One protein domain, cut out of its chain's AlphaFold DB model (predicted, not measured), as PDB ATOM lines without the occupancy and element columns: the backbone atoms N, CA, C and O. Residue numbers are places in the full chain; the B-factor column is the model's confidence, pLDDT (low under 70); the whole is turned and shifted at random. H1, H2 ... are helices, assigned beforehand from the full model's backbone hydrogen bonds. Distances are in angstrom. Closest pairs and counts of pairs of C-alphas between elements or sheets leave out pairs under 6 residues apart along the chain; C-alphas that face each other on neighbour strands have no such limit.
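AT A GLANCE: This is residues 521 to 619 of the 619 residues of the protein "SIR2_2 domain-containing protein" of Anaerolineae bacterium (UniProt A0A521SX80). The longest helix, H5, runs through the middle of a small helical body, with H2, H4 and H6 packed round it at shallow tilts; H2, H4 and H5 make an up-and-down bundle that is loose between H2 and H4. H1 folds against H2 on the side away from H5, the short H3 packs on one part of H2, and H7 is set off from the other helices after H6. The link from H5 to H6 folds back beyond the last residues of H5. The printed part has 99 residues with seven named helices, H1 to H7 in order along the chain, and no named strand; the class is all helix. It is compact, with a radius of gyration of the C-alphas of 13.4 A, and rounded, spanning 35 by 32 by 25 A.

IN THESE COORDINATES: H5, residues 570 to 583, is 20.0 A long from its first to its last C-alpha; C-alpha 570 is at (2.252, 72.078, 8.996). H2, residues 532 to 544, measures 18.6 A, and H4, residues 557 to 566, 14.1 A. H6 holds residues 595 to 601, and H3 residues 550 to 555. H1, residues 522 to 528, begins with C-alpha 522 at (21.084, 75.717, 18.426). H7, residues 606 to 614, is 12.4 A long and ends with C-alpha 614 at (7.452, 87.877, 0.830).

HOW THE PARTS SIT: H2 and H5 are the hubs, touching three helices each. H5 and H4, a helical hairpin, touch at a shallow tilt of 17 degrees, opposite ways, the closest C-alphas being those of Ile 573 and Ile 561, 5.4 A apart. H5 and H6, also a hairpin, touch at a shallow tilt of 21 degrees, with the C-alphas of Trp 574 and Trp 595 closest at 4.0 A. H5 touches H2, the same way at 26 degrees, a shallow tilt; their closest C-alphas, of Leu 576 and Arg 540, are 7.0 A apart. H2 and H4 are close but not clearly touching, with the C-alphas of Met 536 and Leu 560 closest at 7.1 A. In the bundle of H2, H4 and H5, up and down, each helix runs against the one before it in the chain. H1 and H2 form a hairpin with a shallow tilt of 24 degrees; the C-alphas of Phe 526 and Gln 535 are closest at 5.2 A. H3 touches H2 at residues 539 to 543 alone, at a steep tilt of 56 degrees, with the C-alphas of Ala 550 and Leu 543 closest at 5.1 A. H3 and H4 meet only through their link. H7 touches no helix and is apart from H5 and H6, among others. Every O i to N i+4 pair is within hydrogen-bond range in H1, H2, H3, H4, H6 and H7; in H5 9 of 10 are.

THE WHOLE: The two C-alphas farthest apart, of Leu 529 and Arg 587, are 39.1 A from each other. The printed part has no cut and ends at residue 619, the chain's last. The link from H5 to H6, 11 residues, is long; the other links between helices are tight. The mean pLDDT of the printed part is 87.5; residue 548 and residues 586 to 593 are under 70.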
ATOM      1  N   ASP A 521      25.329  75.217  20.737       92.12
ATOM      2  CA  ASP A 521      24.776  75.664  19.460       92.12
ATOM      3  C   ASP A 521      23.315  75.213  19.297       92.12
ATOM      4  O   ASP A 521      22.867  74.276  19.952       92.12
ATOM      5  N   ASP A 522      22.539  75.920  18.472       93.50
ATOM      6  CA  ASP A 522      21.084  75.717  18.426       93.50
ATOM      7  C   ASP A 522      20.716  74.289  18.018       93.50
ATOM      8  O   ASP A 522      19.824  73.696  18.626       93.50
ATOM      9  N   LEU A 523      21.431  73.710  17.051       91.38
ATOM     10  CA  LEU A 523      21.167  72.354  16.585       91.38
ATOM     11  C   LEU A 523      21.438  71.336  17.695       91.38
ATOM     12  O   LEU A 523      20.567  70.526  18.017       91.38
ATOM     13  N   GLN A 524      22.618  71.402  18.311       91.25
ATOM     14  CA  GLN A 524      22.992  70.499  19.393       91.25
ATOM     15  C   GLN A 524      22.151  70.694  20.646       91.25
ATOM     16  O   GLN A 524      21.751  69.716  21.267       91.25
ATOM     17  N   GLY A 525      21.865  71.938  21.019       93.56
ATOM     18  CA  GLY A 525      21.085  72.270  22.202       93.56
ATOM     19  C   GLY A 525      19.660  71.746  22.108       93.56
ATOM     20  O   GLY A 525      19.170  71.122  23.048       93.56
ATOM     21  N   PHE A 526      18.999  71.926  20.961       94.00
ATOM     22  CA  PHE A 526      17.660  71.373  20.760       94.00
ATOM     23  C   PHE A 526      17.660  69.855  20.585       94.00
ATOM     24  O   PHE A 526      16.742  69.210  21.092       94.00
ATOM     25  N   ALA A 527      18.688  69.275  19.958       89.94
ATOM     26  CA  ALA A 527      18.857  67.823  19.915       89.94
ATOM     27  C   ALA A 527      19.021  67.232  21.326       89.94
ATOM     28  O   ALA A 527      18.360  66.254  21.662       89.94
ATOM     29  N   HIS A 528      19.833  67.868  22.174       89.94
ATOM     30  CA  HIS A 528      20.065  67.470  23.567       89.94
ATOM     31  C   HIS A 528      18.804  67.606  24.435       89.94
ATOM     32  O   HIS A 528      18.583  66.813  25.342       89.94
ATOM     33  N   LEU A 529      17.938  68.577  24.131       90.25
ATOM     34  CA  LEU A 529      16.613  68.724  24.750       90.25
ATOM     35  C   LEU A 529      15.558  67.747  24.192       90.25
ATOM     36  O   LEU A 529      14.455  67.679  24.730       90.25
ATOM     37  N   GLY A 530      15.846  67.036  23.097       89.94
ATOM     38  CA  GLY A 530      14.867  66.223  22.364       89.94
ATOM     39  C   GLY A 530      13.783  67.035  21.636       89.94
ATOM     40  O   GLY A 530      12.752  66.489  21.249       89.94
ATOM     41  N   ALA A 531      13.979  68.342  21.444       92.25
ATOM     42  CA  ALA A 531      12.966  69.248  20.910       92.25
ATOM     43  C   ALA A 531      13.010  69.307  19.370       92.25
ATOM     44  O   ALA A 531      13.690  70.160  18.794       92.25
ATOM     45  N   ILE A 532      12.257  68.432  18.688       93.31
ATOM     46  CA  ILE A 532      12.391  68.242  17.230       93.31
ATOM     47  C   ILE A 532      11.997  69.469  16.401       93.31
ATOM     48  O   ILE A 532      12.656  69.791  15.418       93.31
ATOM     49  N   ILE A 533      10.942  70.189  16.795       95.56
ATOM     50  CA  ILE A 533      10.473  71.365  16.049       95.56
ATOM     51  C   ILE A 533      11.517  72.493  16.131       95.56
ATOM     52  O   ILE A 533      11.937  72.989  15.087       95.56
ATOM     53  N   PRO A 534      12.013  72.886  17.324       95.69
ATOM     54  CA  PRO A 534      13.146  73.805  17.416       95.69
ATOM     55  C   PRO A 534      14.408  73.323  16.687       95.69
ATOM     56  O   PRO A 534      15.117  74.144  16.113       95.69
ATOM     57  N   GLN A 535      14.667  72.012  16.651       93.56
ATOM     58  CA  GLN A 535      15.770  71.445  15.873       93.56
ATOM     59  C   GLN A 535      15.601  71.713  14.366       93.56
ATOM     60  O   GLN A 535      16.522  72.227  13.736       93.56
ATOM     61  N   MET A 536      14.414  71.461  13.801       95.19
ATOM     62  CA  MET A 536      14.082  71.791  12.403       95.19
ATOM     63  C   MET A 536      14.243  73.291  12.124       95.19
ATOM     64  O   MET A 536      14.800  73.686  11.099       95.19
ATOM     65  N   MET A 537      13.816  74.139  13.066       95.00
ATOM     66  CA  MET A 537      13.994  75.586  12.964       95.00
ATOM     67  C   MET A 537      15.473  75.989  12.930       95.00
ATOM     68  O   MET A 537      15.829  76.865  12.145       95.00
ATOM     69  N   ALA A 538      16.316  75.371  13.762       93.25
ATOM     70  CA  ALA A 538      17.754  75.628  13.790       93.25
ATOM     71  C   ALA A 538      18.433  75.190  12.484       93.25
ATOM     72  O   ALA A 538      19.226  75.948  11.932       93.25
ATOM     73  N   MET A 539      18.069  74.021  11.943       91.12
ATOM     74  CA  MET A 539      18.598  73.531  10.662       91.12
ATOM     75  C   MET A 539      18.251  74.478   9.507       91.12
ATOM     76  O   MET A 539      19.134  74.855   8.735       91.12
ATOM     77  N   ARG A 540      16.999  74.950   9.433       91.12
ATOM     78  CA  ARG A 540      16.601  75.964   8.442       91.12
ATOM     79  C   ARG A 540      17.403  77.258   8.602       91.12
ATOM     80  O   ARG A 540      17.883  77.808   7.615       91.12
ATOM     81  N   ASP A 541      17.565  77.750   9.829       90.25
ATOM     82  CA  ASP A 541      18.328  78.978  10.075       90.25
ATOM     83  C   ASP A 541      19.799  78.836   9.634       90.25
ATOM     84  O   ASP A 541      20.380  79.798   9.126       90.25
ATOM     85  N   SER A 542      20.398  77.649   9.787       87.81
ATOM     86  CA  SER A 542      21.755  77.358   9.306       87.81
ATOM     87  C   SER A 542      21.861  77.369   7.778       87.81
ATOM     88  O   SER A 542      22.826  77.938   7.260       87.81
ATOM     89  N   LEU A 543      20.860  76.837   7.061       86.19
ATOM     90  CA  LEU A 543      20.776  76.926   5.593       86.19
ATOM     91  C   LEU A 543      20.712  78.381   5.122       86.19
ATOM     92  O   LEU A 543      21.522  78.806   4.301       86.19
ATOM     93  N   LEU A 544      19.792  79.169   5.689       84.31
ATOM     94  CA  LEU A 544      19.581  80.571   5.306       84.31
ATOM     95  C   LEU A 544      20.819  81.444   5.533       84.31
ATOM     96  O   LEU A 544      21.050  82.409   4.808       84.31
ATOM     97  N   ARG A 545      21.614  81.127   6.558       84.62
ATOM     98  CA  ARG A 545      22.842  81.860   6.888       84.62
ATOM     99  C   ARG A 545      24.060  81.403   6.083       84.62
ATOM    100  O   ARG A 545      25.127  81.982   6.275       84.62
ATOM    101  N   GLY A 546      23.932  80.379   5.235       81.62
ATOM    102  CA  GLY A 546      25.065  79.798   4.510       81.62
ATOM    103  C   GLY A 546      26.168  79.306   5.449       81.62
ATOM    104  O   GLY A 546      27.351  79.444   5.144       81.62
ATOM    105  N   GLN A 547      25.797  78.810   6.635       77.75
ATOM    106  CA  GLN A 547      26.774  78.286   7.587       77.75
ATOM    107  C   GLN A 547      27.439  77.023   7.018       77.75
ATOM    108  O   GLN A 547      26.850  76.303   6.210       77.75
ATOM    109  N   HIS A 548      28.682  76.749   7.432       62.56
ATOM    110  CA  HIS A 548      29.372  75.511   7.062       62.56
ATOM    111  C   HIS A 548      28.490  74.288   7.364       62.56
ATOM    112  O   HIS A 548      27.933  74.190   8.454       62.56
ATOM    113  N   GLY A 549      28.373  73.380   6.390       71.44
ATOM    114  CA  GLY A 549      27.473  72.221   6.459       71.44
ATOM    115  C   GLY A 549      26.119  72.417   5.767       71.44
ATOM    116  O   GLY A 549      25.288  71.522   5.826       71.44
ATOM    117  N   ALA A 550      25.876  73.546   5.088       75.94
ATOM    118  CA  ALA A 550      24.617  73.774   4.370       75.94
ATOM    119  C   ALA A 550      24.279  72.684   3.330       75.94
ATOM    120  O   ALA A 550      23.111  72.339   3.193       75.94
ATOM    121  N   GLU A 551      25.275  72.117   2.639       80.69
ATOM    122  CA  GLU A 551      25.073  71.014   1.679       80.69
ATOM    123  C   GLU A 551      24.498  69.772   2.365       80.69
ATOM    124  O   GLU A 551      23.462  69.257   1.960       80.69
ATOM    125  N   GLU A 552      25.102  69.363   3.476       79.81
ATOM    126  CA  GLU A 552      24.630  68.235   4.272       79.81
ATOM    127  C   GLU A 552      23.234  68.501   4.859       79.81
ATOM    128  O   GLU A 552      22.360  67.639   4.843       79.81
ATOM    129  N   VAL A 553      22.974  69.721   5.342       81.12
ATOM    130  CA  VAL A 553      21.629  70.073   5.817       81.12
ATOM    131  C   VAL A 553      20.611  70.008   4.671       81.12
ATOM    132  O   VAL A 553      19.481  69.575   4.900       81.12
ATOM    133  N   ALA A 554      20.994  70.388   3.448       83.50
ATOM    134  CA  ALA A 554      20.131  70.308   2.273       83.50
ATOM    135  C   ALA A 554      19.816  68.855   1.883       83.50
ATOM    136  O   ALA A 554      18.659  68.552   1.588       83.50
ATOM    137  N   GLU A 555      20.795  67.948   1.960       86.81
ATOM    138  CA  GLU A 555      20.603  66.504   1.736       86.81
ATOM    139  C   GLU A 555      19.592  65.890   2.715       86.81
ATOM    140  O   GLU A 555      18.871  64.951   2.375       86.81
ATOM    141  N   ARG A 556      19.471  66.466   3.916       85.50
ATOM    142  CA  ARG A 556      18.579  65.989   4.983       85.50
ATOM    143  C   ARG A 556      17.171  66.575   4.956       85.50
ATOM    144  O   ARG A 556      16.299  66.111   5.693       85.50
ATOM    145  N   LEU A 557      16.909  67.586   4.127       88.69
ATOM    146  CA  LEU A 557      15.589  68.221   4.053       88.69
ATOM    147  C   LEU A 557      14.444  67.231   3.763       88.69
ATOM    148  O   LEU A 557      13.427  67.339   4.452       88.69
ATOM    149  N   PRO A 558      14.568  66.248   2.844       89.75
ATOM    150  CA  PRO A 558      13.503  65.274   2.599       89.75
ATOM    151  C   PRO A 558      13.112  64.472   3.848       89.75
ATOM    152  O   PRO A 558      11.926  64.325   4.136       89.75
ATOM    153  N   GLU A 559      14.099  64.020   4.627       90.25
ATOM    154  CA  GLU A 559      13.880  63.284   5.879       90.25
ATOM    155  C   GLU A 559      13.148  64.158   6.911       90.25
ATOM    156  O   GLU A 559      12.184  63.726   7.548       90.25
ATOM    157  N   LEU A 560      13.561  65.423   7.051       90.75
ATOM    158  CA  LEU A 560      12.925  66.363   7.974       90.75
ATOM    159  C   LEU A 560      11.493  66.704   7.554       90.75
ATOM    160  O   LEU A 560      10.627  66.823   8.421       90.75
ATOM    161  N   ILE A 561      11.225  66.838   6.253       93.12
ATOM    162  CA  ILE A 561       9.873  67.050   5.720       93.12
ATOM    163  C   ILE A 561       9.001  65.824   6.007       93.12
ATOM    164  O   ILE A 561       7.895  65.982   6.525       93.12
ATOM    165  N   GLU A 562       9.495  64.608   5.751       92.50
ATOM    166  CA  GLU A 562       8.779  63.368   6.081       92.50
ATOM    167  C   GLU A 562       8.463  63.303   7.581       92.50
ATOM    168  O   GLU A 562       7.333  63.008   7.983       92.50
ATOM    169  N   ARG A 563       9.438  63.649   8.424       92.12
ATOM    170  CA  ARG A 563       9.259  63.680   9.875       92.12
ATOM    171  C   ARG A 563       8.255  64.744  10.312       92.12
ATOM    172  O   ARG A 563       7.413  64.459  11.163       92.12
ATOM    173  N   ALA A 564       8.301  65.942   9.730       95.06
ATOM    174  CA  ALA A 564       7.342  67.014   9.993       95.06
ATOM    175  C   ALA A 564       5.915  66.605   9.578       95.06
ATOM    176  O   ALA A 564       4.962  66.866  10.318       95.06
ATOM    177  N   ASN A 565       5.778  65.888   8.456       94.38
ATOM    178  CA  ASN A 565       4.541  65.241   8.011       94.38
ATOM    179  C   ASN A 565       4.038  64.207   9.032       94.38
ATOM    180  O   ASN A 565       2.876  64.261   9.440       94.38
ATOM    181  N   ALA A 566       4.908  63.318   9.521       92.81
ATOM    182  CA  ALA A 566       4.551  62.275  10.489       92.81
ATOM    183  C   ALA A 566       4.031  62.831  11.832       92.81
ATOM    184  O   ALA A 566       3.115  62.261  12.439       92.81
ATOM    185  N   ILE A 567       4.570  63.967  12.284       94.81
ATOM    186  CA  ILE A 567       4.122  64.661  13.508       94.81
ATOM    187  C   ILE A 567       3.011  65.695  13.245       94.81
ATOM    188  O   ILE A 567       2.509  66.313  14.187       94.81
ATOM    189  N   GLY A 568       2.609  65.889  11.984       95.50
ATOM    190  CA  GLY A 568       1.570  66.831  11.565       95.50
ATOM    191  C   GLY A 568       1.923  68.307  11.782       95.50
ATOM    192  O   GLY A 568       1.023  69.109  12.039       95.50
ATOM    193  N   CYS A 569       3.207  68.670  11.717       96.81
ATOM    194  CA  CYS A 569       3.694  70.034  11.924       96.81
ATOM    195  C   CYS A 569       3.654  70.842  10.618       96.81
ATOM    196  O   CYS A 569       4.685  71.106   9.998       96.81
ATOM    197  N   PHE A 570       2.454  71.269  10.208       97.62
ATOM    198  CA  PHE A 570       2.252  72.078   8.996       97.62
ATOM    199  C   PHE A 570       3.196  73.285   8.880       97.62
ATOM    200  O   PHE A 570       3.751  73.467   7.796       97.62
ATOM    201  N   PRO A 571       3.479  74.052   9.958       97.25
ATOM    202  CA  PRO A 571       4.413  75.167   9.887       97.25
ATOM    203  C   PRO A 571       5.825  74.799   9.430       97.25
ATOM    204  O   PRO A 571       6.453  75.615   8.767       97.25
ATOM    205  N   GLU A 572       6.343  73.627   9.800       96.25
ATOM    206  CA  GLU A 572       7.684  73.207   9.379       96.25
ATOM    207  C   GLU A 572       7.649  72.432   8.059       96.25
ATOM    208  O   GLU A 572       8.571  72.601   7.270       96.25
ATOM    209  N   ILE A 573       6.566  71.703   7.745       96.12
ATOM    210  CA  ILE A 573       6.377  71.081   6.420       96.12
ATOM    211  C   ILE A 573       6.502  72.138   5.323       96.12
ATOM    212  O   ILE A 573       7.276  71.958   4.383       96.12
ATOM    213  N   TRP A 574       5.781  73.263   5.445       95.94
ATOM    214  CA  TRP A 574       5.801  74.242   4.364       95.94
ATOM    215  C   TRP A 574       7.119  75.018   4.276       95.94
ATOM    216  O   TRP A 574       7.585  75.282   3.172       95.94
ATOM    217  N   LYS A 575       7.749  75.348   5.411       94.94
ATOM    218  CA  LYS A 575       9.031  76.077   5.428       94.94
ATOM    219  C   LYS A 575      10.183  75.218   4.920       94.94
ATOM    220  O   LYS A 575      10.951  75.659   4.077       94.94
ATOM    221  N   LEU A 576      10.290  73.978   5.402       92.88
ATOM    222  CA  LEU A 576      11.320  73.047   4.938       92.88
ATOM    223  C   LEU A 576      11.101  72.687   3.467       92.88
ATOM    224  O   LEU A 576      12.058  72.672   2.703       92.88
ATOM    225  N   GLY A 577       9.846  72.466   3.059       92.25
ATOM    226  CA  GLY A 577       9.495  72.237   1.661       92.25
ATOM    227  C   GLY A 577       9.877  73.414   0.766       92.25
ATOM    228  O   GLY A 577      10.419  73.205  -0.313       92.25
ATOM    229  N   LEU A 578       9.654  74.652   1.216       90.56
ATOM    230  CA  LEU A 578      10.053  75.845   0.478       90.56
ATOM    231  C   LEU A 578      11.577  75.985   0.386       90.56
ATOM    232  O   LEU A 578      12.089  76.167  -0.716       90.56
ATOM    233  N   ALA A 579      12.295  75.813   1.500       88.62
ATOM    234  CA  ALA A 579      13.758  75.824   1.528       88.62
ATOM    235  C   ALA A 579      14.369  74.746   0.613       88.62
ATOM    236  O   ALA A 579      15.352  75.007  -0.074       88.62
ATOM    237  N   TYR A 580      13.755  73.560   0.560       87.38
ATOM    238  CA  TYR A 580      14.162  72.475  -0.334       87.38
ATOM    239  C   TYR A 580      13.984  72.846  -1.811       87.38
ATOM    240  O   TYR A 580      14.843  72.563  -2.633       87.38
ATOM    241  N   ASN A 581      12.908  73.543  -2.175       86.00
ATOM    242  CA  ASN A 581      12.725  73.963  -3.570       86.00
ATOM    243  C   ASN A 581      13.707  75.033  -3.998       86.00
ATOM    244  O   ASN A 581      14.132  75.044  -5.148       86.00
ATOM    245  N   GLU A 582      14.024  75.949  -3.088       85.25
ATOM    246  CA  GLU A 582      14.985  77.011  -3.347       85.25
ATOM    247  C   GLU A 582      16.417  76.466  -3.472       85.25
ATOM    248  O   GLU A 582      17.244  77.112  -4.114       85.25
ATOM    249  N   SER A 583      16.709  75.282  -2.912       81.50
ATOM    250  CA  SER A 583      18.011  74.620  -3.057       81.50
ATOM    251  C   SER A 583      18.139  73.748  -4.314       81.50
ATOM    252  O   SER A 583      19.262  73.468  -4.737       81.50
ATOM    253  N   LEU A 584      17.032  73.324  -4.932       77.50
ATOM    254  CA  LEU A 584      17.050  72.525  -6.160       77.50
ATOM    255  C   LEU A 584      17.308  73.381  -7.412       77.50
ATOM    256  O   LEU A 584      16.864  74.524  -7.510       77.50
ATOM    257  N   ASP A 585      17.961  72.794  -8.426       71.50
ATOM    258  CA  ASP A 585      18.022  73.401  -9.765       71.50
ATOM    259  C   ASP A 585      16.580  73.585 -10.276       71.50
ATOM    260  O   ASP A 585      15.854  72.584 -10.369       71.50
ATOM    261  N   PRO A 586      16.152  74.807 -10.659       68.44
ATOM    262  CA  PRO A 586      14.818  75.075 -11.198       68.44
ATOM    263  C   PRO A 586      14.391  74.139 -12.338       68.44
ATOM    264  O   PRO A 586      13.199  73.946 -12.570       68.44
ATOM    265  N   ARG A 587      15.346  73.536 -13.057       65.25
ATOM    266  CA  ARG A 587      15.100  72.594 -14.163       65.25
ATOM    267  C   ARG A 587      14.831  71.156 -13.706       65.25
ATOM    268  O   ARG A 587      14.390  70.338 -14.511       65.25
ATOM    269  N   SER A 588      15.116  70.834 -12.447       62.09
ATOM    270  CA  SER A 588      15.046  69.478 -11.880       62.09
ATOM    271  C   SER A 588      13.738  69.176 -11.135       62.09
ATOM    272  O   SER A 588      13.470  68.020 -10.798       62.09
ATOM    273  N   VAL A 589      12.890  70.186 -10.910       57.28
ATOM    274  CA  VAL A 589      11.681  70.065 -10.083       57.28
ATOM    275  C   VAL A 589      10.584  69.307 -10.840       57.28
ATOM    276  O   VAL A 589       9.846  69.874 -11.643       57.28
ATOM    277  N   LYS A 590      10.464  67.998 -10.587       51.69
ATOM    278  CA  LYS A 590       9.419  67.133 -11.171       51.69
ATOM    279  C   LYS A 590       8.132  67.022 -10.340       51.69
ATOM    280  O   LYS A 590       7.204  66.357 -10.787       51.69
ATOM    281  N   SER A 591       8.045  67.654  -9.168       53.16
ATOM    282  CA  SER A 591       6.845  67.598  -8.319       53.16
ATOM    283  C   SER A 591       6.541  68.962  -7.680       53.16
ATOM    284  O   SER A 591       7.279  69.377  -6.787       53.16
ATOM    285  N   PRO A 592       5.494  69.687  -8.125       51.09
ATOM    286  CA  PRO A 592       4.954  70.834  -7.398       51.09
ATOM    287  C   PRO A 592       4.270  70.349  -6.102       51.09
ATOM    288  O   PRO A 592       3.580  69.334  -6.096       51.09
ATOM    289  N   LEU A 593       4.526  71.034  -4.988       60.66
ATOM    290  CA  LEU A 593       4.732  70.421  -3.670       60.66
ATOM    291  C   LEU A 593       3.553  70.446  -2.689       60.66
ATOM    292  O   LEU A 593       2.754  71.377  -2.651       60.66
ATOM    293  N   GLU A 594       3.612  69.515  -1.732       79.31
ATOM    294  CA  GLU A 594       2.816  69.473  -0.495       79.31
ATOM    295  C   GLU A 594       2.917  70.747   0.383       79.31
ATOM    296  O   GLU A 594       2.088  70.941   1.279       79.31
ATOM    297  N   TRP A 595       3.897  71.641   0.150       91.81
ATOM    298  CA  TRP A 595       4.117  72.819   1.004       91.81
ATOM    299  C   TRP A 595       2.977  73.841   0.920       91.81
ATOM    300  O   TRP A 595       2.632  74.432   1.941       91.81
ATOM    301  N   GLU A 596       2.357  74.034  -0.250       93.00
ATOM    302  CA  GLU A 596       1.236  74.974  -0.407       93.00
ATOM    303  C   GLU A 596       0.018  74.517   0.400       93.00
ATOM    304  O   GLU A 596      -0.610  75.320   1.093       93.00
ATOM    305  N   GLY A 597      -0.265  73.209   0.378       94.44
ATOM    306  CA  GLY A 597      -1.308  72.595   1.196       94.44
ATOM    307  C   GLY A 597      -1.038  72.800   2.685       94.44
ATOM    308  O   GLY A 597      -1.885  73.329   3.401       94.44
ATOM    309  N   ALA A 598       0.178  72.489   3.147       95.94
ATOM    310  CA  ALA A 598       0.573  72.713   4.538       95.94
ATOM    311  C   ALA A 598       0.533  74.204   4.944       95.94
ATOM    312  O   ALA A 598       0.144  74.543   6.064       95.94
ATOM    313  N   PHE A 599       0.881  75.125   4.044       96.94
ATOM    314  CA  PHE A 599       0.743  76.563   4.279       96.94
ATOM    315  C   PHE A 599      -0.729  76.994   4.358       96.94
ATOM    316  O   PHE A 599      -1.094  77.825   5.197       96.94
ATOM    317  N   GLY A 600      -1.592  76.422   3.514       96.69
ATOM    318  CA  GLY A 600      -3.042  76.613   3.542       96.69
ATOM    319  C   GLY A 600      -3.655  76.188   4.876       96.69
ATOM    320  O   GLY A 600      -4.434  76.946   5.456       96.69
ATOM    321  N   GLU A 601      -3.211  75.047   5.409       97.44
ATOM    322  CA  GLU A 601      -3.644  74.493   6.697       97.44
ATOM    323  C   GLU A 601      -3.283  75.360   7.915       97.44
ATOM    324  O   GLU A 601      -3.929  75.234   8.960       97.44
ATOM    325  N   CYS A 602      -2.271  76.228   7.815       98.25
ATOM    326  CA  CYS A 602      -1.890  77.130   8.900       98.25
ATOM    327  C   CYS A 602      -2.889  78.291   9.036       98.25
ATOM    328  O   CYS A 602      -3.197  78.974   8.062       98.25
ATOM    329  N   GLU A 603      -3.341  78.586  10.256       98.25
ATOM    330  CA  GLU A 603      -4.336  79.637  10.536       98.25
ATOM    331  C   GLU A 603      -3.704  81.039  10.597       98.25
ATOM    332  O   GLU A 603      -3.671  81.697  11.636       98.25
ATOM    333  N   TYR A 604      -3.146  81.491   9.473       98.44
ATOM    334  CA  TYR A 604      -2.574  82.828   9.319       98.44
ATOM    335  C   TYR A 604      -3.616  83.847   8.832       98.44
ATOM    336  O   TYR A 604      -4.363  83.580   7.886       98.44
ATOM    337  N   THR A 605      -3.585  85.055   9.401       98.19
ATOM    338  CA  THR A 605      -4.233  86.251   8.836       98.19
ATOM    339  C   THR A 605      -3.706  86.552   7.430       98.19
ATOM    340  O   THR A 605      -2.574  86.205   7.085       98.19
ATOM    341  N   GLU A 606      -4.499  87.248   6.610       97.94
ATOM    342  CA  GLU A 606      -4.105  87.597   5.236       97.94
ATOM    343  C   GLU A 606      -2.787  88.388   5.193       97.94
ATOM    344  O   GLU A 606      -1.899  88.082   4.394       97.94
ATOM    345  N   PHE A 607      -2.630  89.362   6.095       97.19
ATOM    346  CA  PHE A 607      -1.383  90.109   6.247       97.19
ATOM    347  C   PHE A 607      -0.201  89.171   6.506       97.19
ATOM    348  O   PHE A 607       0.809  89.241   5.803       97.19
ATOM    349  N   LEU A 608      -0.331  88.264   7.480       96.88
ATOM    350  CA  LEU A 608       0.760  87.376   7.852       96.88
ATOM    351  C   LEU A 608       1.099  86.374   6.741       96.88
ATOM    352  O   LEU A 608       2.274  86.060   6.558       96.88
ATOM    353  N   ARG A 609       0.106  85.915   5.964       97.00
ATOM    354  CA  ARG A 609       0.349  85.075   4.780       97.00
ATOM    355  C   ARG A 609       1.225  85.797   3.761       97.00
ATOM    356  O   ARG A 609       2.257  85.260   3.363       97.00
ATOM    357  N   LYS A 610       0.852  87.028   3.393       96.19
ATOM    358  CA  LYS A 610       1.625  87.857   2.451       96.19
ATOM    359  C   LYS A 610       3.032  88.122   2.978       96.19
ATOM    360  O   LYS A 610       4.002  87.927   2.253       96.19
ATOM    361  N   PHE A 611       3.148  88.507   4.248       95.38
ATOM    362  CA  PHE A 611       4.435  88.792   4.877       95.38
ATOM    363  C   PHE A 611       5.365  87.570   4.899       95.38
ATOM    364  O   PHE A 611       6.531  87.690   4.535       95.38
ATOM    365  N   LYS A 612       4.864  86.385   5.274       94.50
ATOM    366  CA  LYS A 612       5.668  85.153   5.337       94.50
ATOM    367  C   LYS A 612       6.192  84.707   3.976       94.50
ATOM    368  O   LYS A 612       7.336  84.282   3.899       94.50
ATOM    369  N   LEU A 613       5.382  84.822   2.923       92.62
ATOM    370  CA  LEU A 613       5.810  84.474   1.565       92.62
ATOM    371  C   LEU A 613       6.777  85.513   0.979       92.62
ATOM    372  O   LEU A 613       7.674  85.154   0.221       92.62
ATOM    373  N   ALA A 614       6.619  86.790   1.340       92.88
ATOM    374  CA  ALA A 614       7.452  87.877   0.830       92.88
ATOM    375  C   ALA A 614       8.790  88.050   1.570       92.88
ATOM    376  O   ALA A 614       9.704  88.660   1.016       92.88
ATOM    377  N   ASN A 615       8.918  87.572   2.814       88.81
ATOM    378  CA  ASN A 615      10.125  87.747   3.624       88.81
ATOM    379  C   ASN A 615      10.997  86.470   3.625       88.81
ATOM    380  O   ASN A 615      10.611  85.476   4.244       88.81
ATOM    381  N   PRO A 616      12.211  86.497   3.034       83.19
ATOM    382  CA  PRO A 616      13.134  85.360   3.020       83.19
ATOM    383  C   PRO A 616      13.524  84.816   4.394       83.19
ATOM    384  O   PRO A 616      13.818  83.638   4.494       83.19
ATOM    385  N   ARG A 617      13.506  85.628   5.459       80.75
ATOM    386  CA  ARG A 617      13.805  85.160   6.827       80.75
ATOM    387  C   ARG A 617      12.671  84.320   7.438       80.75
ATOM    388  O   ARG A 617      12.849  83.721   8.499       80.75
ATOM    389  N   HIS A 618      11.487  84.336   6.820       75.50
ATOM    390  CA  HIS A 618      10.316  83.568   7.242       75.50
ATOM    391  C   HIS A 618      10.014  82.351   6.369       75.50
ATOM    392  O   HIS A 618       9.270  81.483   6.846       75.50
ATOM    393  N   ARG A 619      10.554  82.330   5.148       72.88
ATOM    394  CA  ARG A 619      10.687  81.133   4.317       72.88
ATOM    395  C   ARG A 619      11.707  80.213   4.979       72.88
ATOM    396  O   ARG A 619      11.386  79.013   5.098       72.88
TER     397      ARG A 619